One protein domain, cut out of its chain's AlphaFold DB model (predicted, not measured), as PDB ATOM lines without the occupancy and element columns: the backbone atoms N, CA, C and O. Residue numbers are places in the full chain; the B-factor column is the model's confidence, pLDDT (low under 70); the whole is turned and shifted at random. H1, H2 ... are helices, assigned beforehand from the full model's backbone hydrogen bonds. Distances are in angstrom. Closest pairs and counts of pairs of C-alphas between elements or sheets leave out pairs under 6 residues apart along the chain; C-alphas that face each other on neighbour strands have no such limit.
ATOM      1  N   LEU A   4     -11.133 -43.201 -29.080       58.31
ATOM      2  CA  LEU A   4     -10.869 -43.425 -30.506       58.31
ATOM      3  C   LEU A   4     -10.767 -44.914 -30.855       58.31
ATOM      4  O   LEU A   4     -11.354 -45.363 -31.836       58.31
ATOM      5  N   GLY A   5     -10.068 -45.707 -30.037       60.06
ATOM      6  CA  GLY A   5      -9.961 -47.151 -30.249       60.06
ATOM      7  C   GLY A   5     -11.309 -47.865 -30.126       60.06
ATOM      8  O   GLY A   5     -11.578 -48.830 -30.847       60.06
ATOM      9  N   ARG A   6     -12.193 -47.400 -29.231       63.25
ATOM     10  CA  ARG A   6     -13.563 -47.929 -29.103       63.25
ATOM     11  C   ARG A   6     -14.395 -47.570 -30.329       63.25
ATOM     12  O   ARG A   6     -15.000 -48.472 -30.910       63.25
ATOM     13  N   TRP A   7     -14.355 -46.309 -30.757       69.44
ATOM     14  CA  TRP A   7     -15.062 -45.834 -31.944       69.44
ATOM     15  C   TRP A   7     -14.584 -46.543 -33.217       69.44
ATOM     16  O   TRP A   7     -15.404 -47.113 -33.924       69.44
ATOM     17  N   ALA A   8     -13.276 -46.648 -33.467       65.69
ATOM     18  CA  ALA A   8     -12.737 -47.285 -34.673       65.69
ATOM     19  C   ALA A   8     -13.128 -48.770 -34.776       65.69
ATOM     20  O   ALA A   8     -13.491 -49.267 -35.847       65.69
ATOM     21  N   ARG A   9     -13.123 -49.494 -33.646       66.00
ATOM     22  CA  ARG A   9     -13.619 -50.879 -33.606       66.00
ATOM     23  C   ARG A   9     -15.122 -50.955 -33.848       66.00
ATOM     24  O   ARG A   9     -15.554 -51.900 -34.507       66.00
ATOM     25  N   ARG A  10     -15.901 -49.994 -33.342       68.19
ATOM     26  CA  ARG A  10     -17.348 -49.884 -33.585       68.19
ATOM     27  C   ARG A  10     -17.641 -49.576 -35.056       68.19
ATOM     28  O   ARG A  10     -18.444 -50.275 -35.660       68.19
ATOM     29  N   TYR A  11     -16.921 -48.634 -35.652       68.31
ATOM     30  CA  TYR A  11     -17.044 -48.213 -37.045       68.31
ATOM     31  C   TYR A  11     -16.695 -49.330 -38.036       68.31
ATOM     32  O   TYR A  11     -17.492 -49.682 -38.902       68.31
ATOM     33  N   LYS A  12     -15.546 -49.998 -37.856       67.75
ATOM     34  CA  LYS A  12     -15.141 -51.156 -38.682       67.75
ATOM     35  C   LYS A  12     -16.130 -52.320 -38.607       67.75
ATOM     36  O   LYS A  12     -16.226 -53.154 -39.505       67.75
ATOM     37  N   ARG A  13     -16.813 -52.430 -37.472       65.88
ATOM     38  CA  ARG A  13     -17.882 -53.396 -37.266       65.88
ATOM     39  C   ARG A  13     -19.133 -52.958 -38.033       65.88
ATOM     40  O   ARG A  13     -19.669 -53.777 -38.765       65.88
ATOM     41  N   ARG A  14     -19.571 -51.710 -37.874       67.69
ATOM     42  CA  ARG A  14     -20.807 -51.148 -38.439       67.69
ATOM     43  C   ARG A  14     -20.785 -50.955 -39.963       67.69
ATOM     44  O   ARG A  14     -21.774 -51.247 -40.610       67.69
ATOM     45  N   SER A  15     -19.631 -50.638 -40.549       65.12
ATOM     46  CA  SER A  15     -19.396 -50.548 -42.012       65.12
ATOM     47  C   SER A  15     -19.633 -51.847 -42.803       65.12
ATOM     48  O   SER A  15     -19.498 -51.867 -44.024       65.12
ATOM     49  N   ARG A  16     -19.963 -52.956 -42.132       67.31
ATOM     50  CA  ARG A  16     -20.313 -54.227 -42.781       67.31
ATOM     51  C   ARG A  16     -21.739 -54.263 -43.317       67.31
ATOM     52  O   ARG A  16     -22.012 -55.100 -44.167       67.31
ATOM     53  N   VAL A  17     -22.612 -53.393 -42.820       66.19
ATOM     54  CA  VAL A  17     -24.000 -53.267 -43.266       66.19
ATOM     55  C   VAL A  17     -24.287 -51.781 -43.404       66.19
ATOM     56  O   VAL A  17     -24.308 -51.059 -42.411       66.19
ATOM     57  N   VAL A  18     -24.480 -51.325 -44.637       68.88
ATOM     58  CA  VAL A  18     -24.821 -49.929 -44.930       68.88
ATOM     59  C   VAL A  18     -26.347 -49.811 -45.049       68.88
ATOM     60  O   VAL A  18     -26.966 -50.658 -45.711       68.88
ATOM     61  N   PRO A  19     -26.996 -48.827 -44.395       65.19
ATOM     62  CA  PRO A  19     -28.427 -48.582 -44.556       65.19
ATOM     63  C   PRO A  19     -28.829 -48.379 -46.017       65.19
ATOM     64  O   PRO A  19     -28.019 -47.979 -46.850       65.19
ATOM     65  N   ILE A  20     -30.091 -48.674 -46.331       66.44
ATOM     66  CA  ILE A  20     -30.634 -48.372 -47.658       66.44
ATOM     67  C   ILE A  20     -30.681 -46.850 -47.794       66.44
ATOM     68  O   ILE A  20     -31.252 -46.166 -46.947       66.44
ATOM     69  N   VAL A  21     -30.068 -46.337 -48.854       67.50
ATOM     70  CA  VAL A  21     -30.182 -44.934 -49.257       67.50
ATOM     71  C   VAL A  21     -31.402 -44.750 -50.162       67.50
ATOM     72  O   VAL A  21     -31.781 -45.663 -50.896       67.50
ATOM     73  N   LEU A  22     -32.019 -43.565 -50.124       65.00
ATOM     74  CA  LEU A  22     -33.271 -43.251 -50.838       65.00
ATOM     75  C   LEU A  22     -33.129 -43.187 -52.369       65.00
ATOM     76  O   LEU A  22     -34.109 -42.965 -53.075       65.00
ATOM     77  N   ARG A  23     -31.926 -43.405 -52.903       80.00
ATOM     78  CA  ARG A  23     -31.663 -43.412 -54.343       80.00
ATOM     79  C   ARG A  23     -32.542 -44.435 -55.074       80.00
ATOM     80  O   ARG A  23     -32.668 -45.588 -54.654       80.00
ATOM     81  N   ARG A  24     -33.071 -44.030 -56.233       81.75
ATOM     82  CA  ARG A  24     -33.656 -44.932 -57.235       81.75
ATOM     83  C   ARG A  24     -32.535 -45.703 -57.944       81.75
ATOM     84  O   ARG A  24     -31.576 -45.098 -58.428       81.75
ATOM     85  N   ILE A  25     -32.647 -47.026 -57.954       84.94
ATOM     86  CA  ILE A  25     -31.737 -47.938 -58.657       84.94
ATOM     87  C   ILE A  25     -32.520 -48.496 -59.837       84.94
ATOM     88  O   ILE A  25     -33.650 -48.948 -59.640       84.94
ATOM     89  N   ASP A  26     -31.944 -48.415 -61.030       88.38
ATOM     90  CA  ASP A  26     -32.536 -48.965 -62.248       88.38
ATOM     91  C   ASP A  26     -31.743 -50.212 -62.660       88.38
ATOM     92  O   ASP A  26     -30.651 -50.069 -63.208       88.38
ATOM     93  N   PRO A  27     -32.250 -51.430 -62.397       89.94
ATOM     94  CA  PRO A  27     -31.524 -52.662 -62.698       89.94
ATOM     95  C   PRO A  27     -31.292 -52.901 -64.198       89.94
ATOM     96  O   PRO A  27     -30.577 -53.840 -64.541       89.94
ATOM     97  N   THR A  28     -31.878 -52.086 -65.084       90.19
ATOM     98  CA  THR A  28     -31.703 -52.183 -66.542       90.19
ATOM     99  C   THR A  28     -30.599 -51.273 -67.086       90.19
ATOM    100  O   THR A  28     -30.162 -51.454 -68.217       90.19
ATOM    101  N   ALA A  29     -30.102 -50.326 -66.282       90.69
ATOM    102  CA  ALA A  29     -29.157 -49.305 -66.735       90.69
ATOM    103  C   ALA A  29     -27.695 -49.789 -66.858       90.69
ATOM    104  O   ALA A  29     -26.864 -49.078 -67.418       90.69
ATOM    105  N   GLY A  30     -27.367 -50.969 -66.326       94.69
ATOM    106  CA  GLY A  30     -26.028 -51.560 -66.385       94.69
ATOM    107  C   GLY A  30     -25.824 -52.652 -65.336       94.69
ATOM    108  O   GLY A  30     -26.642 -52.822 -64.425       94.69
ATOM    109  N   ASP A  31     -24.718 -53.387 -65.436       97.12
ATOM    110  CA  ASP A  31     -24.419 -54.494 -64.521       97.12
ATOM    111  C   ASP A  31     -24.126 -54.008 -63.101       97.12
ATOM    112  O   ASP A  31     -24.580 -54.630 -62.137       97.12
ATOM    113  N   ALA A  32     -23.473 -52.851 -62.936       95.38
ATOM    114  CA  ALA A  32     -23.294 -52.257 -61.616       95.38
ATOM    115  C   ALA A  32     -24.640 -51.940 -60.945       95.38
ATOM    116  O   ALA A  32     -24.861 -52.295 -59.786       95.38
ATOM    117  N   GLU A  33     -25.567 -51.301 -61.668       94.31
ATOM    118  CA  GLU A  33     -26.901 -50.977 -61.146       94.31
ATOM    119  C   GLU A  33     -27.696 -52.237 -60.811       94.31
ATOM    120  O   GLU A  33     -28.329 -52.296 -59.753       94.31
ATOM    121  N   TYR A  34     -27.614 -53.260 -61.664       95.88
ATOM    122  CA  TYR A  34     -28.219 -54.561 -61.408       95.88
ATOM    123  C   TYR A  34     -27.678 -55.192 -60.116       95.88
ATOM    124  O   TYR A  34     -28.454 -55.639 -59.270       95.88
ATOM    125  N   LEU A  35     -26.361 -55.176 -59.902       95.12
ATOM    126  CA  LEU A  35     -25.733 -55.715 -58.692       95.12
ATOM    127  C   LEU A  35     -26.109 -54.912 -57.435       95.12
ATOM    128  O   LEU A  35     -26.392 -55.500 -56.387       95.12
ATOM    129  N   HIS A  36     -26.174 -53.581 -57.525       93.12
ATOM    130  CA  HIS A  36     -26.663 -52.731 -56.433       93.12
ATOM    131  C   HIS A  36     -28.136 -53.014 -56.106       93.12
ATOM    132  O   HIS A  36     -28.521 -53.054 -54.930       93.12
ATOM    133  N   TRP A  37     -28.964 -53.238 -57.130       92.81
ATOM    134  CA  TRP A  37     -30.357 -53.648 -56.971       92.81
ATOM    135  C   TRP A  37     -30.451 -55.019 -56.295       92.81
ATOM    136  O   TRP A  37     -31.133 -55.138 -55.280       92.81
ATOM    137  N   ALA A  38     -29.707 -56.019 -56.772       92.44
ATOM    138  CA  ALA A  38     -29.706 -57.369 -56.212       92.44
ATOM    139  C   ALA A  38     -29.299 -57.361 -54.730       92.44
ATOM    140  O   ALA A  38     -29.969 -57.967 -53.888       92.44
ATOM    141  N   TYR A  39     -28.263 -56.589 -54.374       90.25
ATOM    142  CA  TYR A  39     -27.910 -56.351 -52.975       90.25
ATOM    143  C   TYR A  39     -29.084 -55.753 -52.193       90.25
ATOM    144  O   TYR A  39     -29.449 -56.276 -51.139       90.25
ATOM    145  N   ARG A  40     -29.683 -54.662 -52.683       87.12
ATOM    146  CA  ARG A  40     -30.772 -53.962 -51.987       87.12
ATOM    147  C   ARG A  40     -31.985 -54.864 -51.757       87.12
ATOM    148  O   ARG A  40     -32.553 -54.805 -50.668       87.12
ATOM    149  N   THR A  41     -32.349 -55.672 -52.746       88.50
ATOM    150  CA  THR A  41     -33.527 -56.544 -52.724       88.50
ATOM    151  C   THR A  41     -33.314 -57.754 -51.812       88.50
ATOM    152  O   THR A  41     -34.161 -58.039 -50.970       88.50
ATOM    153  N   HIS A  42     -32.153 -58.417 -51.888       87.19
ATOM    154  CA  HIS A  42     -31.935 -59.718 -51.230       87.19
ATOM    155  C   HIS A  42     -31.093 -59.668 -49.944       87.19
ATOM    156  O   HIS A  42     -30.940 -60.678 -49.252       87.19
ATOM    157  N   ARG A  43     -30.552 -58.504 -49.553       85.06
ATOM    158  CA  ARG A  43     -29.732 -58.361 -48.327       85.06
ATOM    159  C   ARG A  43     -30.419 -58.844 -47.050       85.06
ATOM    160  O   ARG A  43     -29.728 -59.321 -46.158       85.06
ATOM    161  N   ALA A  44     -31.735 -58.672 -46.921       79.88
ATOM    162  CA  ALA A  44     -32.452 -59.003 -45.691       79.88
ATOM    163  C   ALA A  44     -32.424 -60.512 -45.418       79.88
ATOM    164  O   ALA A  44     -32.053 -60.936 -44.324       79.88
ATOM    165  N   GLU A  45     -32.730 -61.294 -46.450       82.31
ATOM    166  CA  GLU A  45     -32.668 -62.755 -46.455       82.31
ATOM    167  C   GLU A  45     -31.226 -63.236 -46.247       82.31
ATOM    168  O   GLU A  45     -30.933 -64.003 -45.332       82.31
ATOM    169  N   LEU A  46     -30.280 -62.729 -47.043       80.38
ATOM    170  CA  LEU A  46     -28.914 -63.265 -47.085       80.38
ATOM    171  C   LEU A  46     -28.026 -62.829 -45.913       80.38
ATOM    172  O   LEU A  46     -26.995 -63.457 -45.652       80.38
ATOM    173  N   LEU A  47     -28.411 -61.798 -45.161       75.44
ATOM    174  CA  LEU A  47     -27.756 -61.452 -43.899       75.44
ATOM    175  C   LEU A  47     -28.302 -62.258 -42.707       75.44
ATOM    176  O   LEU A  47     -27.628 -62.308 -41.677       75.44
ATOM    177  N   ALA A  48     -29.456 -62.927 -42.822       63.81
ATOM    178  CA  ALA A  48     -30.039 -63.696 -41.722       63.81
ATOM    179  C   ALA A  48     -29.194 -64.918 -41.296       63.81
ATOM    180  O   ALA A  48     -28.957 -65.073 -40.103       63.81
ATOM    181  N   PRO A  49     -28.601 -65.732 -42.194       60.06
ATOM    182  CA  PRO A  49     -27.774 -66.867 -41.762       60.06
ATOM    183  C   PRO A  49     -26.478 -66.457 -41.051       60.06
ATOM    184  O   PRO A  49     -25.961 -67.193 -40.218       60.06
ATOM    185  N   TYR A  50     -25.970 -65.245 -41.310       58.62
ATOM    186  CA  TYR A  50     -24.844 -64.705 -40.543       58.62
ATOM    187  C   TYR A  50     -25.176 -64.486 -39.059       58.62
ATOM    188  O   TYR A  50     -24.266 -64.254 -38.267       58.62
ATOM    189  N   GLN A  51     -26.455 -64.534 -38.680       54.44
ATOM    190  CA  GLN A  51     -26.893 -64.507 -37.287       54.44
ATOM    191  C   GLN A  51     -26.546 -65.818 -36.564       54.44
ATOM    192  O   GLN A  51     -26.223 -65.769 -35.383       54.44
ATOM    193  N   VAL A  52     -26.550 -66.957 -37.272       49.09
ATOM    194  CA  VAL A  52     -26.285 -68.295 -36.709       49.09
ATOM    195  C   VAL A  52     -24.779 -68.562 -36.596       49.09
ATOM    196  O   VAL A  52     -24.307 -69.021 -35.560       49.09
ATOM    197  N   ASP A  53     -24.001 -68.186 -37.619       47.91
ATOM    198  CA  ASP A  53     -22.534 -68.349 -37.644       47.91
ATOM    199  C   ASP A  53     -21.768 -67.286 -36.826       47.91
ATOM    200  O   ASP A  53     -20.543 -67.362 -36.677       47.91
ATOM    201  N   ASP A  54     -22.452 -66.256 -36.319       56.91
ATOM    202  CA  ASP A  54     -21.890 -65.278 -35.387       56.91
ATOM    203  C   ASP A  54     -22.293 -65.655 -33.954       56.91
ATOM    204  O   ASP A  54     -23.287 -65.129 -33.450       56.91
ATOM    205  N   PRO A  55     -21.509 -66.490 -33.241       49.00
ATOM    206  CA  PRO A  55     -21.847 -66.972 -31.897       49.00
ATOM    207  C   PRO A  55     -21.981 -65.851 -30.855       49.00
ATOM    208  O   PRO A  55     -22.310 -66.104 -29.700       49.00
ATOM    209  N   LYS A  56     -21.691 -64.596 -31.226       57.16
ATOM    210  CA  LYS A  56     -21.874 -63.419 -30.376       57.16
ATOM    211  C   LYS A  56     -23.066 -62.552 -30.784       57.16
ATOM    212  O   LYS A  56     -23.279 -61.542 -30.115       57.16
ATOM    213  N   GLY A  57     -23.795 -62.859 -31.862       57.16
ATOM    214  CA  GLY A  57     -24.928 -62.067 -32.366       57.16
ATOM    215  C   GLY A  57     -24.565 -60.619 -32.728       57.16
ATOM    216  O   GLY A  57     -25.391 -59.706 -32.645       57.16
ATOM    217  N   ALA A  58     -23.299 -60.340 -33.051       59.56
ATOM    218  CA  ALA A  58     -22.836 -58.989 -33.360       59.56
ATOM    219  C   ALA A  58     -23.371 -58.484 -34.708       59.56
ATOM    220  O   ALA A  58     -23.722 -57.310 -34.796       59.56
ATOM    221  N   MET A  59     -23.474 -59.352 -35.716       59.34
ATOM    222  CA  MET A  59     -24.034 -59.027 -37.029       59.34
ATOM    223  C   MET A  59     -25.543 -58.759 -36.948       59.34
ATOM    224  O   MET A  59     -26.017 -57.779 -37.517       59.34
ATOM    225  N   GLN A  60     -26.285 -59.553 -36.166       59.88
ATOM    226  CA  GLN A  60     -27.721 -59.350 -35.934       59.88
ATOM    227  C   GLN A  60     -27.996 -57.983 -35.306       59.88
ATOM    228  O   GLN A  60     -28.816 -57.224 -35.816       59.88
ATOM    229  N   ARG A  61     -27.254 -57.629 -34.245       60.00
ATOM    230  CA  ARG A  61     -27.364 -56.308 -33.609       60.00
ATOM    231  C   ARG A  61     -27.066 -55.167 -34.574       60.00
ATOM    232  O   ARG A  61     -27.628 -54.098 -34.420       60.00
ATOM    233  N   GLN A  62     -26.185 -55.352 -35.554       62.38
ATOM    234  CA  GLN A  62     -25.896 -54.309 -36.544       62.38
ATOM    235  C   GLN A  62     -27.009 -54.168 -37.565       62.38
ATOM    236  O   GLN A  62     -27.458 -53.060 -37.828       62.38
ATOM    237  N   TYR A  63     -27.462 -55.290 -38.118       63.03
ATOM    238  CA  TYR A  63     -28.562 -55.300 -39.065       63.03
ATOM    239  C   TYR A  63     -29.840 -54.715 -38.441       63.03
ATOM    240  O   TYR A  63     -30.450 -53.825 -39.030       63.03
ATOM    241  N   SER A  64     -30.179 -55.107 -37.205       59.88
ATOM    242  CA  SER A  64     -31.327 -54.553 -36.474       59.88
ATOM    243  C   SER A  64     -31.136 -53.087 -36.078       59.88
ATOM    244  O   SER A  64     -32.103 -52.322 -36.068       59.88
ATOM    245  N   VAL A  65     -29.899 -52.644 -35.817       57.66
ATOM    246  CA  VAL A  65     -29.581 -51.218 -35.623       57.66
ATOM    247  C   VAL A  65     -29.932 -50.390 -36.861       57.66
ATOM    248  O   VAL A  65     -30.214 -49.215 -36.699       57.66
ATOM    249  N   TYR A  66     -30.014 -50.954 -38.065       60.41
ATOM    250  CA  TYR A  66     -30.329 -50.187 -39.280       60.41
ATOM    251  C   TYR A  66     -31.749 -50.392 -39.829       60.41
ATOM    252  O   TYR A  66     -32.054 -49.897 -40.913       60.41
ATOM    253  N   GLN A  67     -32.636 -51.063 -39.085       58.41
ATOM    254  CA  GLN A  67     -34.067 -51.135 -39.396       58.41
ATOM    255  C   GLN A  67     -34.828 -50.017 -38.656       58.41
ATOM    256  O   GLN A  67     -35.130 -50.140 -37.470       58.41
ATOM    257  N   GLY A  68     -35.092 -48.895 -39.340       56.72
ATOM    258  CA  GLY A  68     -35.975 -47.812 -38.870       56.72
ATOM    259  C   GLY A  68     -35.422 -46.386 -39.047       56.72
ATOM    260  O   GLY A  68     -34.221 -46.149 -38.916       56.72
ATOM    261  N   ALA A  69     -36.311 -45.412 -39.287       52.38
ATOM    262  CA  ALA A  69     -35.964 -44.009 -39.569       52.38
ATOM    263  C   ALA A  69     -35.153 -43.334 -38.444       52.38
ATOM    264  O   ALA A  69     -34.125 -42.715 -38.703       52.38
ATOM    265  N   ARG A  70     -35.536 -43.549 -37.175       50.25
ATOM    266  CA  ARG A  70     -34.806 -43.046 -35.990       50.25
ATOM    267  C   ARG A  70     -33.347 -43.515 -35.924       50.25
ATOM    268  O   ARG A  70     -32.516 -42.853 -35.309       50.25
ATOM    269  N   ARG A  71     -33.025 -44.654 -36.541       66.94
ATOM    270  CA  ARG A  71     -31.683 -45.247 -36.498       66.94
ATOM    271  C   ARG A  71     -30.853 -44.958 -37.751       66.94
ATOM    272  O   ARG A  71     -29.626 -44.983 -37.669       66.94
ATOM    273  N   TRP A  72     -31.493 -44.586 -38.862       67.00
ATOM    274  CA  TRP A  72     -30.818 -43.976 -40.014       67.00
ATOM    275  C   TRP A  72     -30.126 -42.665 -39.611       67.00
ATOM    276  O   TRP A  72     -28.942 -42.488 -39.886       67.00
ATOM    277  N   SER A  73     -30.809 -41.809 -38.845       65.62
ATOM    278  CA  SER A  73     -30.231 -40.560 -38.330       65.62
ATOM    279  C   SER A  73     -29.020 -40.807 -37.422       65.62
ATOM    280  O   SER A  73     -28.013 -40.117 -37.539       65.62
ATOM    281  N   ALA A  74     -29.074 -41.831 -36.561       68.69
ATOM    282  CA  ALA A  74     -27.949 -42.210 -35.704       68.69
ATOM    283  C   ALA A  74     -26.758 -42.769 -36.503       68.69
ATOM    284  O   ALA A  74     -25.615 -42.438 -36.210       68.69
ATOM    285  N   TRP A  75     -26.998 -43.575 -37.545       72.06
ATOM    286  CA  TRP A  75     -25.940 -44.015 -38.462       72.06
ATOM    287  C   TRP A  75     -25.255 -42.833 -39.149       72.06
ATOM    288  O   TRP A  75     -24.026 -42.734 -39.176       72.06
ATOM    289  N   TYR A  76     -26.062 -41.924 -39.688       75.50
ATOM    290  CA  TYR A  76     -25.578 -40.794 -40.459       75.50
ATOM    291  C   TYR A  76     -24.790 -39.810 -39.579       75.50
ATOM    292  O   TYR A  76     -23.674 -39.416 -39.913       75.50
ATOM    293  N   LEU A  77     -25.311 -39.472 -38.398       71.94
ATOM    294  CA  LEU A  77     -24.649 -38.542 -37.482       71.94
ATOM    295  C   LEU A  77     -23.456 -39.172 -36.745       71.94
ATOM    296  O   LEU A  77     -22.417 -38.535 -36.600       71.94
ATOM    297  N   GLU A  78     -23.551 -40.418 -36.278       76.44
ATOM    298  CA  GLU A  78     -22.481 -40.992 -35.452       76.44
ATOM    299  C   GLU A  78     -21.373 -41.680 -36.248       76.44
ATOM    300  O   GLU A  78     -20.223 -41.717 -35.799       76.44
ATOM    301  N   ASP A  79     -21.713 -42.313 -37.371       79.06
ATOM    302  CA  ASP A  79     -20.766 -43.127 -38.126       79.06
ATOM    303  C   ASP A  79     -20.319 -42.389 -39.394       79.06
ATOM    304  O   ASP A  79     -19.114 -42.273 -39.612       79.06
ATOM    305  N   VAL A  80     -21.238 -41.834 -40.193       84.31
ATOM    306  CA  VAL A  80     -20.881 -41.116 -41.433       84.31
ATOM    307  C   VAL A  80     -20.206 -39.777 -41.123       84.31
ATOM    308  O   VAL A  80     -19.071 -39.558 -41.548       84.31
ATOM    309  N   PHE A  81     -20.843 -38.900 -40.342       87.56
ATOM    310  CA  PHE A  81     -20.286 -37.578 -40.033       87.56
ATOM    311  C   PHE A  81     -18.973 -37.667 -39.244       87.56
ATOM    312  O   PHE A  81     -17.974 -37.064 -39.641       87.56
ATOM    313  N   ALA A  82     -18.919 -38.481 -38.184       86.75
ATOM    314  CA  ALA A  82     -17.687 -38.655 -37.410       86.75
ATOM    315  C   ALA A  82     -16.535 -39.219 -38.262       86.75
ATOM    316  O   ALA A  82     -15.388 -38.778 -38.134       86.75
ATOM    317  N   ALA A  83     -16.820 -40.167 -39.163       87.06
ATOM    318  CA  ALA A  83     -15.807 -40.680 -40.078       87.06
ATOM    319  C   ALA A  83     -15.369 -39.632 -41.099       87.06
ATOM    320  O   ALA A  83     -14.170 -39.524 -41.343       87.06
ATOM    321  N   ALA A  84     -16.294 -38.839 -41.645       91.50
ATOM    322  CA  ALA A  84     -15.971 -37.746 -42.555       91.50
ATOM    323  C   ALA A  84     -15.019 -36.739 -41.891       91.50
ATOM    324  O   ALA A  84     -13.963 -36.450 -42.451       91.50
ATOM    325  N   VAL A  85     -15.316 -36.286 -40.666       91.06
ATOM    326  CA  VAL A  85     -14.441 -35.378 -39.901       91.06
ATOM    327  C   VAL A  85     -13.053 -35.988 -39.704       91.06
ATOM    328  O   VAL A  85     -12.043 -35.358 -40.023       91.06
ATOM    329  N   ARG A  86     -12.988 -37.242 -39.241       90.75
ATOM    330  CA  ARG A  86     -11.716 -37.947 -39.025       90.75
ATOM    331  C   ARG A  86     -10.901 -38.071 -40.314       90.75
ATOM    332  O   ARG A  86      -9.698 -37.820 -40.307       90.75
ATOM    333  N   LEU A  87     -11.544 -38.461 -41.412       91.81
ATOM    334  CA  LEU A  87     -10.890 -38.673 -42.702       91.81
ATOM    335  C   LEU A  87     -10.438 -37.354 -43.337       91.81
ATOM    336  O   LEU A  87      -9.359 -37.323 -43.920       91.81
ATOM    337  N   VAL A  88     -11.193 -36.257 -43.187       94.00
ATOM    338  CA  VAL A  88     -10.723 -34.905 -43.553       94.00
ATOM    339  C   VAL A  88      -9.518 -34.498 -42.711       94.00
ATOM    340  O   VAL A  88      -8.581 -33.898 -43.240       94.00
ATOM    341  N   GLY A  89      -9.512 -34.824 -41.417       92.31
ATOM    342  CA  GLY A  89      -8.359 -34.597 -40.547       92.31
ATOM    343  C   GLY A  89      -7.100 -35.293 -41.067       92.31
ATOM    344  O   GLY A  89      -6.061 -34.650 -41.198       92.31
ATOM    345  N   ALA A  90      -7.220 -36.573 -41.429       89.50
ATOM    346  CA  ALA A  90      -6.105 -37.389 -41.911       89.50
ATOM    347  C   ALA A  90      -5.642 -37.036 -43.337       89.50
ATOM    348  O   ALA A  90      -4.445 -36.974 -43.597       89.50
ATOM    349  N   ASN A  91      -6.573 -36.794 -44.263       92.69
ATOM    350  CA  ASN A  91      -6.276 -36.726 -45.700       92.69
ATOM    351  C   ASN A  91      -6.467 -35.332 -46.308       92.69
ATOM    352  O   ASN A  91      -5.950 -35.029 -47.384       92.69
ATOM    353  N   GLY A  92      -7.230 -34.457 -45.653       93.75
ATOM    354  CA  GLY A  92      -7.790 -33.291 -46.324       93.75
ATOM    355  C   GLY A  92      -6.767 -32.227 -46.704       93.75
ATOM    356  O   GLY A  92      -6.995 -31.472 -47.647       93.75
ATOM    357  N   ALA A  93      -5.629 -32.169 -46.006       94.38
ATOM    358  CA  ALA A  93      -4.519 -31.294 -46.379       94.38
ATOM    359  C   ALA A  93      -3.840 -31.757 -47.677       94.38
ATOM    360  O   ALA A  93      -3.566 -30.925 -48.538       94.38
ATOM    361  N   TYR A  94      -3.628 -33.067 -47.834       92.50
ATOM    362  CA  TYR A  94      -3.090 -33.649 -49.062       92.50
ATOM    363  C   TYR A  94      -4.009 -33.347 -50.249       92.50
ATOM    364  O   TYR A  94      -3.572 -32.742 -51.224       92.50
ATOM    365  N   VAL A  95      -5.306 -33.653 -50.126       94.69
ATOM    366  CA  VAL A  95      -6.273 -33.416 -51.210       94.69
ATOM    367  C   VAL A  95      -6.412 -31.929 -51.535       94.69
ATOM    368  O   VAL A  95      -6.530 -31.572 -52.705       94.69
ATOM    369  N   ARG A  96      -6.345 -31.042 -50.533       96.31
ATOM    370  CA  ARG A  96      -6.344 -29.591 -50.770       96.31
ATOM    371  C   ARG A  96      -5.128 -29.155 -51.586       96.31
ATOM    372  O   ARG A  96      -5.302 -28.351 -52.489       96.31
ATOM    373  N   ARG A  97      -3.929 -29.668 -51.288       94.75
ATOM    374  CA  ARG A  97      -2.723 -29.363 -52.080       94.75
ATOM    375  C   ARG A  97      -2.835 -29.894 -53.507       94.75
ATOM    376  O   ARG A  97      -2.484 -29.182 -54.432       94.75
ATOM    377  N   LEU A  98      -3.357 -31.109 -53.668       92.69
ATOM    378  CA  LEU A  98      -3.476 -31.766 -54.969       92.69
ATOM    379  C   LEU A  98      -4.534 -31.122 -55.880       92.69
ATOM    380  O   LEU A  98      -4.350 -31.067 -57.087       92.69
ATOM    381  N   THR A  99      -5.660 -30.672 -55.319       95.19
ATOM    382  CA  THR A  99      -6.854 -30.295 -56.108       95.19
ATOM    383  C   THR A  99      -7.349 -28.868 -55.871       95.19
ATOM    384  O   THR A  99      -8.347 -28.460 -56.458       95.19
ATOM    385  N   GLY A 100      -6.762 -28.134 -54.923       96.12
ATOM    386  CA  GLY A 100      -7.288 -26.852 -54.431       96.12
ATOM    387  C   GLY A 100      -8.546 -26.968 -53.556       96.12
ATOM    388  O   GLY A 100      -8.954 -25.998 -52.914       96.12
ATOM    389  N   LYS A 101      -9.169 -28.150 -53.458       96.25
ATOM    390  CA  LYS A 101     -10.457 -28.336 -52.779       96.25
ATOM    391  C   LYS A 101     -10.363 -28.115 -51.270       96.25
ATOM    392  O   LYS A 101      -9.670 -28.844 -50.553       96.25
ATOM    393  N   ALA A 102     -11.141 -27.159 -50.763       97.44
ATOM    394  CA  ALA A 102     -11.235 -26.886 -49.332       97.44
ATOM    395  C   ALA A 102     -11.687 -28.123 -48.534       97.44
ATOM    396  O   ALA A 102     -12.547 -28.889 -48.969       97.44
ATOM    397  N   LYS A 103     -11.158 -28.283 -47.316       97.06
ATOM    398  CA  LYS A 103     -11.492 -29.396 -46.406       97.06
ATOM    399  C   LYS A 103     -13.001 -29.520 -46.141       97.06
ATOM    400  O   LYS A 103     -13.533 -30.625 -46.120       97.06
ATOM    401  N   VAL A 104     -13.697 -28.389 -46.005       96.31
ATOM    402  CA  VAL A 104     -15.159 -28.349 -45.823       96.31
ATOM    403  C   VAL A 104     -15.881 -28.910 -47.047       96.31
ATOM    404  O   VAL A 104     -16.803 -29.710 -46.906       96.31
ATOM    405  N   ARG A 105     -15.421 -28.576 -48.259       96.50
ATOM    406  CA  ARG A 105     -15.992 -29.128 -49.491       96.50
ATOM    407  C   ARG A 105     -15.817 -30.645 -49.561       96.50
ATOM    408  O   ARG A 105     -16.753 -31.331 -49.950       96.50
ATOM    409  N   GLN A 106     -14.667 -31.171 -49.136       96.06
ATOM    410  CA  GLN A 106     -14.435 -32.619 -49.062       96.06
ATOM    411  C   GLN A 106     -15.416 -33.302 -48.092       96.06
ATOM    412  O   GLN A 106     -15.980 -34.344 -48.421       96.06
ATOM    413  N   ALA A 107     -15.680 -32.697 -46.927       94.94
ATOM    414  CA  ALA A 107     -16.685 -33.195 -45.985       94.94
ATOM    415  C   ALA A 107     -18.097 -33.203 -46.592       94.94
ATOM    416  O   ALA A 107     -18.776 -34.225 -46.536       94.94
ATOM    417  N   ILE A 108     -18.517 -32.097 -47.218       94.12
ATOM    418  CA  ILE A 108     -19.833 -31.981 -47.869       94.12
ATOM    419  C   ILE A 108     -20.001 -33.048 -48.954       94.12
ATOM    420  O   ILE A 108     -21.047 -33.686 -49.037       94.12
ATOM    421  N   GLU A 109     -18.970 -33.278 -49.767       94.38
ATOM    422  CA  GLU A 109     -19.011 -34.295 -50.819       94.38
ATOM    423  C   GLU A 109     -19.127 -35.712 -50.249       94.38
ATOM    424  O   GLU A 109     -19.926 -36.491 -50.758       94.38
ATOM    425  N   MET A 110     -18.408 -36.038 -49.169       93.31
ATOM    426  CA  MET A 110     -18.553 -37.330 -48.485       93.31
ATOM    427  C   MET A 110     -19.959 -37.543 -47.923       93.31
ATOM    428  O   MET A 110     -20.526 -38.620 -48.091       93.31
ATOM    429  N   LEU A 111     -20.519 -36.525 -47.267       90.06
ATOM    430  CA  LEU A 111     -21.873 -36.570 -46.709       90.06
ATOM    431  C   LEU A 111     -22.920 -36.735 -47.819       90.06
ATOM    432  O   LEU A 111     -23.799 -37.594 -47.735       90.06
ATOM    433  N   SER A 112     -22.775 -35.970 -48.903       89.12
ATOM    434  CA  SER A 112     -23.616 -36.101 -50.092       89.12
ATOM    435  C   SER A 112     -23.533 -37.522 -50.658       89.12
ATOM    436  O   SER A 112     -24.549 -38.204 -50.752       89.12
ATOM    437  N   LEU A 113     -22.333 -38.038 -50.929       89.81
ATOM    438  CA  LEU A 113     -22.155 -39.384 -51.483       89.81
ATOM    439  C   LEU A 113     -22.740 -40.477 -50.581       89.81
ATOM    440  O   LEU A 113     -23.397 -41.378 -51.092       89.81
ATOM    441  N   ALA A 114     -22.586 -40.379 -49.261       85.12
ATOM    442  CA  ALA A 114     -23.182 -41.327 -48.316       85.12
ATOM    443  C   ALA A 114     -24.721 -41.246 -48.242       85.12
ATOM    444  O   ALA A 114     -25.363 -42.189 -47.784       85.12
ATOM    445  N   SER A 115     -25.321 -40.136 -48.685       81.38
ATOM    446  CA  SER A 115     -26.779 -39.973 -48.778       81.38
ATOM    447  C   SER A 115     -27.362 -40.572 -50.060       81.38
ATOM    448  O   SER A 115     -28.518 -40.993 -50.071       81.38
ATOM    449  N   TRP A 116     -26.572 -40.609 -51.138       80.06
ATOM    450  CA  TRP A 116     -27.023 -41.019 -52.474       80.06
ATOM    451  C   TRP A 116     -26.525 -42.401 -52.895       80.06
ATOM    452  O   TRP A 116     -27.163 -43.066 -53.707       80.06
ATOM    453  N   LEU A 117     -25.396 -42.854 -52.362       81.00
ATOM    454  CA  LEU A 117     -24.803 -44.157 -52.639       81.00
ATOM    455  C   LEU A 117     -24.788 -44.974 -51.351       81.00
ATOM    456  O   LEU A 117     -24.544 -44.402 -50.287       81.00
ATOM    457  N   PRO A 118     -24.977 -46.304 -51.420       73.38
ATOM    458  CA  PRO A 118     -24.736 -47.187 -50.287       73.38
ATOM    459  C   PRO A 118     -23.222 -47.276 -50.041       73.38
ATOM    460  O   PRO A 118     -22.615 -48.322 -50.179       73.38
ATOM    461  N   SER A 119     -22.577 -46.160 -49.715       81.44
ATOM    462  CA  SER A 119     -21.132 -46.031 -49.575       81.44
ATOM    463  C   SER A 119     -20.793 -45.470 -48.202       81.44
ATOM    464  O   SER A 119     -21.568 -44.739 -47.586       81.44
ATOM    465  N   MET A 120     -19.618 -45.838 -47.703       84.75
ATOM    466  CA  MET A 120     -19.081 -45.280 -46.468       84.75
ATOM    467  C   MET A 120     -18.078 -44.156 -46.800       84.75
ATOM    468  O   MET A 120     -17.441 -44.218 -47.855       84.75
ATOM    469  N   PRO A 121     -17.883 -43.148 -45.928       89.31
ATOM    470  CA  PRO A 121     -16.984 -42.017 -46.191       89.31
ATOM    471  C   PRO A 121     -15.561 -42.374 -46.641       89.31
ATOM    472  O   PRO A 121     -14.960 -41.633 -47.415       89.31
ATOM    473  N   GLU A 122     -15.004 -43.511 -46.218       88.75
ATOM    474  CA  GLU A 122     -13.668 -43.944 -46.640       88.75
ATOM    475  C   GLU A 122     -13.557 -44.218 -48.143       88.75
ATOM    476  O   GLU A 122     -12.453 -44.145 -48.682       88.75
ATOM    477  N   GLN A 123     -14.673 -44.500 -48.827       91.19
ATOM    478  CA  GLN A 123     -14.666 -44.711 -50.277       91.19
ATOM    479  C   GLN A 123     -14.271 -43.436 -51.028       91.19
ATOM    480  O   GLN A 123     -13.645 -43.525 -52.078       91.19
ATOM    481  N   TYR A 124     -14.555 -42.256 -50.466       94.12
ATOM    482  CA  TYR A 124     -14.234 -40.978 -51.096       94.12
ATOM    483  C   TYR A 124     -12.735 -40.785 -51.321       94.12
ATOM    484  O   TYR A 124     -12.317 -40.390 -52.406       94.12
ATOM    485  N   TYR A 125     -11.916 -41.095 -50.314       93.81
ATOM    486  CA  TYR A 125     -10.461 -41.013 -50.453       93.81
ATOM    487  C   TYR A 125      -9.892 -42.239 -51.163       93.81
ATOM    488  O   TYR A 125      -9.036 -42.090 -52.034       93.81
ATOM    489  N   ARG A 126     -10.418 -43.433 -50.862       92.00
ATOM    490  CA  ARG A 126      -9.963 -44.686 -51.470       92.00
ATOM    491  C   ARG A 126     -10.111 -44.662 -52.989       92.00
ATOM    492  O   ARG A 126      -9.156 -44.930 -53.706       92.00
ATOM    493  N   PHE A 127     -11.290 -44.330 -53.491       94.00
ATOM    494  CA  PHE A 127     -11.565 -44.306 -54.927       94.00
ATOM    495  C   PHE A 127     -11.303 -42.944 -55.567       94.00
ATOM    496  O   PHE A 127     -11.712 -42.720 -56.699       94.00
ATOM    497  N   GLU A 128     -10.619 -42.041 -54.856       94.81
ATOM    498  CA  GLU A 128     -10.267 -40.707 -55.352       94.81
ATOM    499  C   GLU A 128     -11.476 -39.910 -55.851       94.81
ATOM    500  O   GLU A 128     -11.366 -39.095 -56.759       94.81
ATOM    501  N   TRP A 129     -12.648 -40.086 -55.236       95.44
ATOM    502  CA  TRP A 129     -13.857 -39.334 -55.590       95.44
ATOM    503  C   TRP A 129     -13.764 -37.838 -55.241       95.44
ATOM    504  O   TRP A 129     -14.682 -37.064 -55.517       95.44
ATOM    505  N   TYR A 130     -12.646 -37.392 -54.664       94.75
ATOM    506  CA  TYR A 130     -12.282 -35.980 -54.658       94.75
ATOM    507  C   TYR A 130     -11.897 -35.453 -56.050       94.75
ATOM    508  O   TYR A 130     -11.930 -34.237 -56.241       94.75
ATOM    509  N   LEU A 131     -11.602 -36.313 -57.023       95.00
ATOM    510  CA  LEU A 131     -11.437 -35.957 -58.431       95.00
ATOM    511  C   LEU A 131     -12.767 -36.189 -59.179       95.00
ATOM    512  O   LEU A 131     -13.385 -37.250 -59.022       95.00
ATOM    513  N   PRO A 132     -13.252 -35.213 -59.976       93.75
ATOM    514  CA  PRO A 132     -14.524 -35.332 -60.689       93.75
ATOM    515  C   PRO A 132     -14.624 -36.560 -61.605       93.75
ATOM    516  O   PRO A 132     -15.681 -37.185 -61.636       93.75
ATOM    517  N   GLU A 133     -13.534 -36.940 -62.273       94.06
ATOM    518  CA  GLU A 133     -13.463 -38.083 -63.200       94.06
ATOM    519  C   GLU A 133     -13.831 -39.436 -62.556       94.06
ATOM    520  O   GLU A 133     -14.569 -40.233 -63.138       94.06
ATOM    521  N   PHE A 134     -13.383 -39.699 -61.323       94.88
ATOM    522  CA  PHE A 134     -13.726 -40.933 -60.602       94.88
ATOM    523  C   PHE A 134     -15.081 -40.823 -59.927       94.88
ATOM    524  O   PHE A 134     -15.846 -41.787 -59.902       94.88
ATOM    525  N   ARG A 135     -15.410 -39.637 -59.409       94.69
ATOM    526  CA  ARG A 135     -16.704 -39.404 -58.765       94.69
ATOM    527  C   ARG A 135     -17.872 -39.526 -59.741       94.69
ATOM    528  O   ARG A 135     -18.914 -40.035 -59.346       94.69
ATOM    529  N   GLY A 136     -17.707 -39.104 -60.996       94.00
ATOM    530  CA  GLY A 136     -18.727 -39.268 -62.038       94.00
ATOM    531  C   GLY A 136     -19.110 -40.734 -62.270       94.00
ATOM    532  O   GLY A 136     -20.257 -41.032 -62.577       94.00
ATOM    533  N   ARG A 137     -18.177 -41.657 -62.007       94.62
ATOM    534  CA  ARG A 137     -18.367 -43.111 -62.112       94.62
ATOM    535  C   ARG A 137     -18.674 -43.788 -60.777       94.62
ATOM    536  O   ARG A 137     -18.671 -45.011 -60.699       94.62
ATOM    537  N   ALA A 138     -18.953 -43.038 -59.707       93.19
ATOM    538  CA  ALA A 138     -19.125 -43.594 -58.362       93.19
ATOM    539  C   ALA A 138     -20.218 -44.682 -58.274       93.19
ATOM    540  O   ALA A 138     -20.098 -45.595 -57.462       93.19
ATOM    541  N   ARG A 139     -21.241 -44.621 -59.141       92.19
ATOM    542  CA  ARG A 139     -22.327 -45.618 -59.247       92.19
ATOM    543  C   ARG A 139     -21.888 -46.968 -59.819       92.19
ATOM    544  O   ARG A 139     -22.651 -47.915 -59.723       92.19
ATOM    545  N   GLN A 140     -20.703 -47.035 -60.414       94.88
ATOM    546  CA  GLN A 140     -20.155 -48.246 -61.020       94.88
ATOM    547  C   GLN A 140     -19.244 -49.012 -60.046       94.88
ATOM    548  O   GLN A 140     -18.818 -50.132 -60.325       94.88
ATOM    549  N   TYR A 141     -18.892 -48.409 -58.903       95.31
ATOM    550  CA  TYR A 141     -18.024 -49.046 -57.917       95.31
ATOM    551  C   TYR A 141     -18.810 -50.037 -57.066       95.31
ATOM    552  O   TYR A 141     -19.782 -49.677 -56.411       95.31
ATOM    553  N   LEU A 142     -18.312 -51.268 -56.979       93.88
ATOM    554  CA  LEU A 142     -18.883 -52.292 -56.113       93.88
ATOM    555  C   LEU A 142     -18.285 -52.197 -54.714       93.88
ATOM    556  O   LEU A 142     -17.058 -52.228 -54.551       93.88
ATOM    557  N   HIS A 143     -19.121 -52.149 -53.680       90.94
ATOM    558  CA  HIS A 143     -18.633 -52.021 -52.313       90.94
ATOM    559  C   HIS A 143     -18.492 -53.370 -51.613       90.94
ATOM    560  O   HIS A 143     -19.325 -54.269 -51.729       90.94
ATOM    561  N   ARG A 144     -17.457 -53.498 -50.776       87.75
ATOM    562  CA  ARG A 144     -17.205 -54.711 -49.981       87.75
ATOM    563  C   ARG A 144     -18.421 -55.253 -49.227       87.75
ATOM    564  O   ARG A 144     -18.511 -56.468 -49.065       87.75
ATOM    565  N   HIS A 145     -19.285 -54.391 -48.693       83.81
ATOM    566  CA  HIS A 145     -20.441 -54.852 -47.924       83.81
ATOM    567  C   HIS A 145     -21.525 -55.477 -48.813       83.81
ATOM    568  O   HIS A 145     -22.195 -56.405 -48.369       83.81
ATOM    569  N   GLU A 146     -21.637 -55.034 -50.063       89.50
ATOM    570  CA  GLU A 146     -22.545 -55.597 -51.063       89.50
ATOM    571  C   GLU A 146     -21.995 -56.933 -51.551       89.50
ATOM    572  O   GLU A 146     -22.636 -57.978 -51.437       89.50
ATOM    573  N   VAL A 147     -20.736 -56.913 -51.992       90.75
ATOM    574  CA  VAL A 147     -20.109 -58.063 -52.639       90.75
ATOM    575  C   VAL A 147     -19.895 -59.214 -51.657       90.75
ATOM    576  O   VAL A 147     -20.346 -60.333 -51.882       90.75
ATOM    577  N   LYS A 148     -19.218 -58.958 -50.530       85.88
ATOM    578  CA  LYS A 148     -18.736 -60.032 -49.648       85.88
ATOM    579  C   LYS A 148     -19.850 -60.721 -48.865       85.88
ATOM    580  O   LYS A 148     -19.727 -61.911 -48.576       85.88
ATOM    581  N   TYR A 149     -20.863 -59.966 -48.447       81.69
ATOM    582  CA  TYR A 149     -21.885 -60.466 -47.525       81.69
ATOM    583  C   TYR A 149     -23.181 -60.868 -48.227       81.69
ATOM    584  O   TYR A 149     -23.951 -61.622 -47.635       81.69
ATOM    585  N   VAL A 150     -23.408 -60.409 -49.462       87.19
ATOM    586  CA  VAL A 150     -24.643 -60.688 -50.201       87.19
ATOM    587  C   VAL A 150     -24.330 -61.285 -51.569       87.19
ATOM    588  O   VAL A 150     -24.584 -62.469 -51.754       87.19
ATOM    589  N   LEU A 151     -23.698 -60.547 -52.488       91.94
ATOM    590  CA  LEU A 151     -23.574 -60.989 -53.889       91.94
ATOM    591  C   LEU A 151     -22.783 -62.298 -54.043       91.94
ATOM    592  O   LEU A 151     -23.247 -63.213 -54.707       91.94
ATOM    593  N   TYR A 152     -21.650 -62.470 -53.353       91.12
ATOM    594  CA  TYR A 152     -20.912 -63.745 -53.388       91.12
ATOM    595  C   TYR A 152     -21.694 -64.931 -52.809       91.12
ATOM    596  O   TYR A 152     -21.363 -66.073 -53.110       91.12
ATOM    597  N   ARG A 153     -22.707 -64.693 -51.963       86.50
ATOM    598  CA  ARG A 153     -23.596 -65.759 -51.472       86.50
ATOM    599  C   ARG A 153     -24.687 -66.113 -52.475       86.50
ATOM    600  O   ARG A 153     -25.230 -67.206 -52.387       86.50
ATOM    601  N   MET A 154     -25.011 -65.190 -53.378       89.75
ATOM    602  CA  MET A 154     -25.972 -65.421 -54.452       89.75
ATOM    603  C   MET A 154     -25.398 -66.310 -55.544       89.75
ATOM    604  O   MET A 154     -26.175 -66.838 -56.310       89.75
ATOM    605  N   LEU A 155     -24.086 -66.555 -55.580       88.06
ATOM    606  CA  LEU A 155     -23.461 -67.470 -56.544       88.06
ATOM    607  C   LEU A 155     -23.736 -68.960 -56.237       88.06
ATOM    608  O   LEU A 155     -22.991 -69.825 -56.680       88.06
ATOM    609  N   GLY A 156     -24.743 -69.283 -55.427       71.62
ATOM    610  CA  GLY A 156     -25.066 -70.660 -55.052       71.62
ATOM    611  C   GLY A 156     -23.994 -71.348 -54.199       71.62
ATOM    612  O   GLY A 156     -23.178 -70.697 -53.527       71.62
ATOM    613  N   ASP A 157     -24.013 -72.685 -54.190       65.94
ATOM    614  CA  ASP A 157     -23.030 -73.464 -53.445       65.94
ATOM    615  C   ASP A 157     -21.659 -73.424 -54.123       65.94
ATOM    616  O   ASP A 157     -21.249 -74.291 -54.888       65.94
ATOM    617  N   GLN A 158     -20.889 -72.407 -53.760       66.12
ATOM    618  CA  GLN A 158     -19.476 -72.322 -54.095       66.12
ATOM    619  C   GLN A 158     -18.647 -73.416 -53.395       66.12
ATOM    620  O   GLN A 158     -17.420 -73.407 -53.504       66.12
TER     621      GLN A 158
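What this domain is: This is residues 4 to 158 of the 443 residues of the protein "ATPgrasp_ST domain-containing protein" of Trueperaceae bacterium (UniProt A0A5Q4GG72). Two helical parts make this domain: the long, kinked H4 folds back into H5 as a hairpin with short H6 packed on H4, while H2 and H8 cross nearly at right angles. H1 and H3 come near the rest at few points, and H7 lies among loops. The printed part has 155 residues with eight named helices, H1 to H8 in order, and no named strand: all helix. It is compact, with a radius of gyration of the C-alphas of 16.2 A and spans of 48 by 40 by 30 A.

How they stand to each other: H1, residues 4 to 14, is close but not clearly touching H3, residues 58 to 65; their closest C-alphas, Arg 14 and Gln 62, are 6.3 A apart. H2, residues 31 to 47, touches H8, residues 144 to 154, about perpendicular at 78 degrees, closest at the C-alphas of Tyr 39 and Glu 146, 5.7 A. H4, residues 69 to 99, touches H5, residues 103 to 116, as a hairpin at a steep tilt of 41 degrees, opposite ways; the closest C-alphas, Gly 92 and Lys 103, are 5.4 A apart. With residues 83 to 91 alone, H4 touches H6, residues 122 to 126, closest at the C-alphas of Leu 87 and Glu 122, 7.1 A. H7, residues 132 to 135, touches no helix. Every O i to N i+4 pair is within hydrogen-bond range in H1, H3, H5 and H6, against 11 of 13 in H2, 22 of 27 in H4 and 4 of 7 in H8; H7 is too short for such a pair.

Where its parts are: H1 begins at C-alpha 4 (-10.869, -43.425, -30.506). H2 is 22.0 A long, with a kink of 49 degrees near residue 41. H4 is 36.2 A, with a kink of 64 degrees near residue 91; H5 is 20.3 A. H8 ends at C-alpha 154 (-25.972, -65.421, -54.452).

The domain as a whole: The C-alphas farthest apart, Gly 100 and Asp 157, are 49.2 A apart. The printed part has no cut; the link from H1 to H2 is long, 16 residues. pLDDT is under 70 in residues 4 to 22, 48 to 74 and 157 to 158.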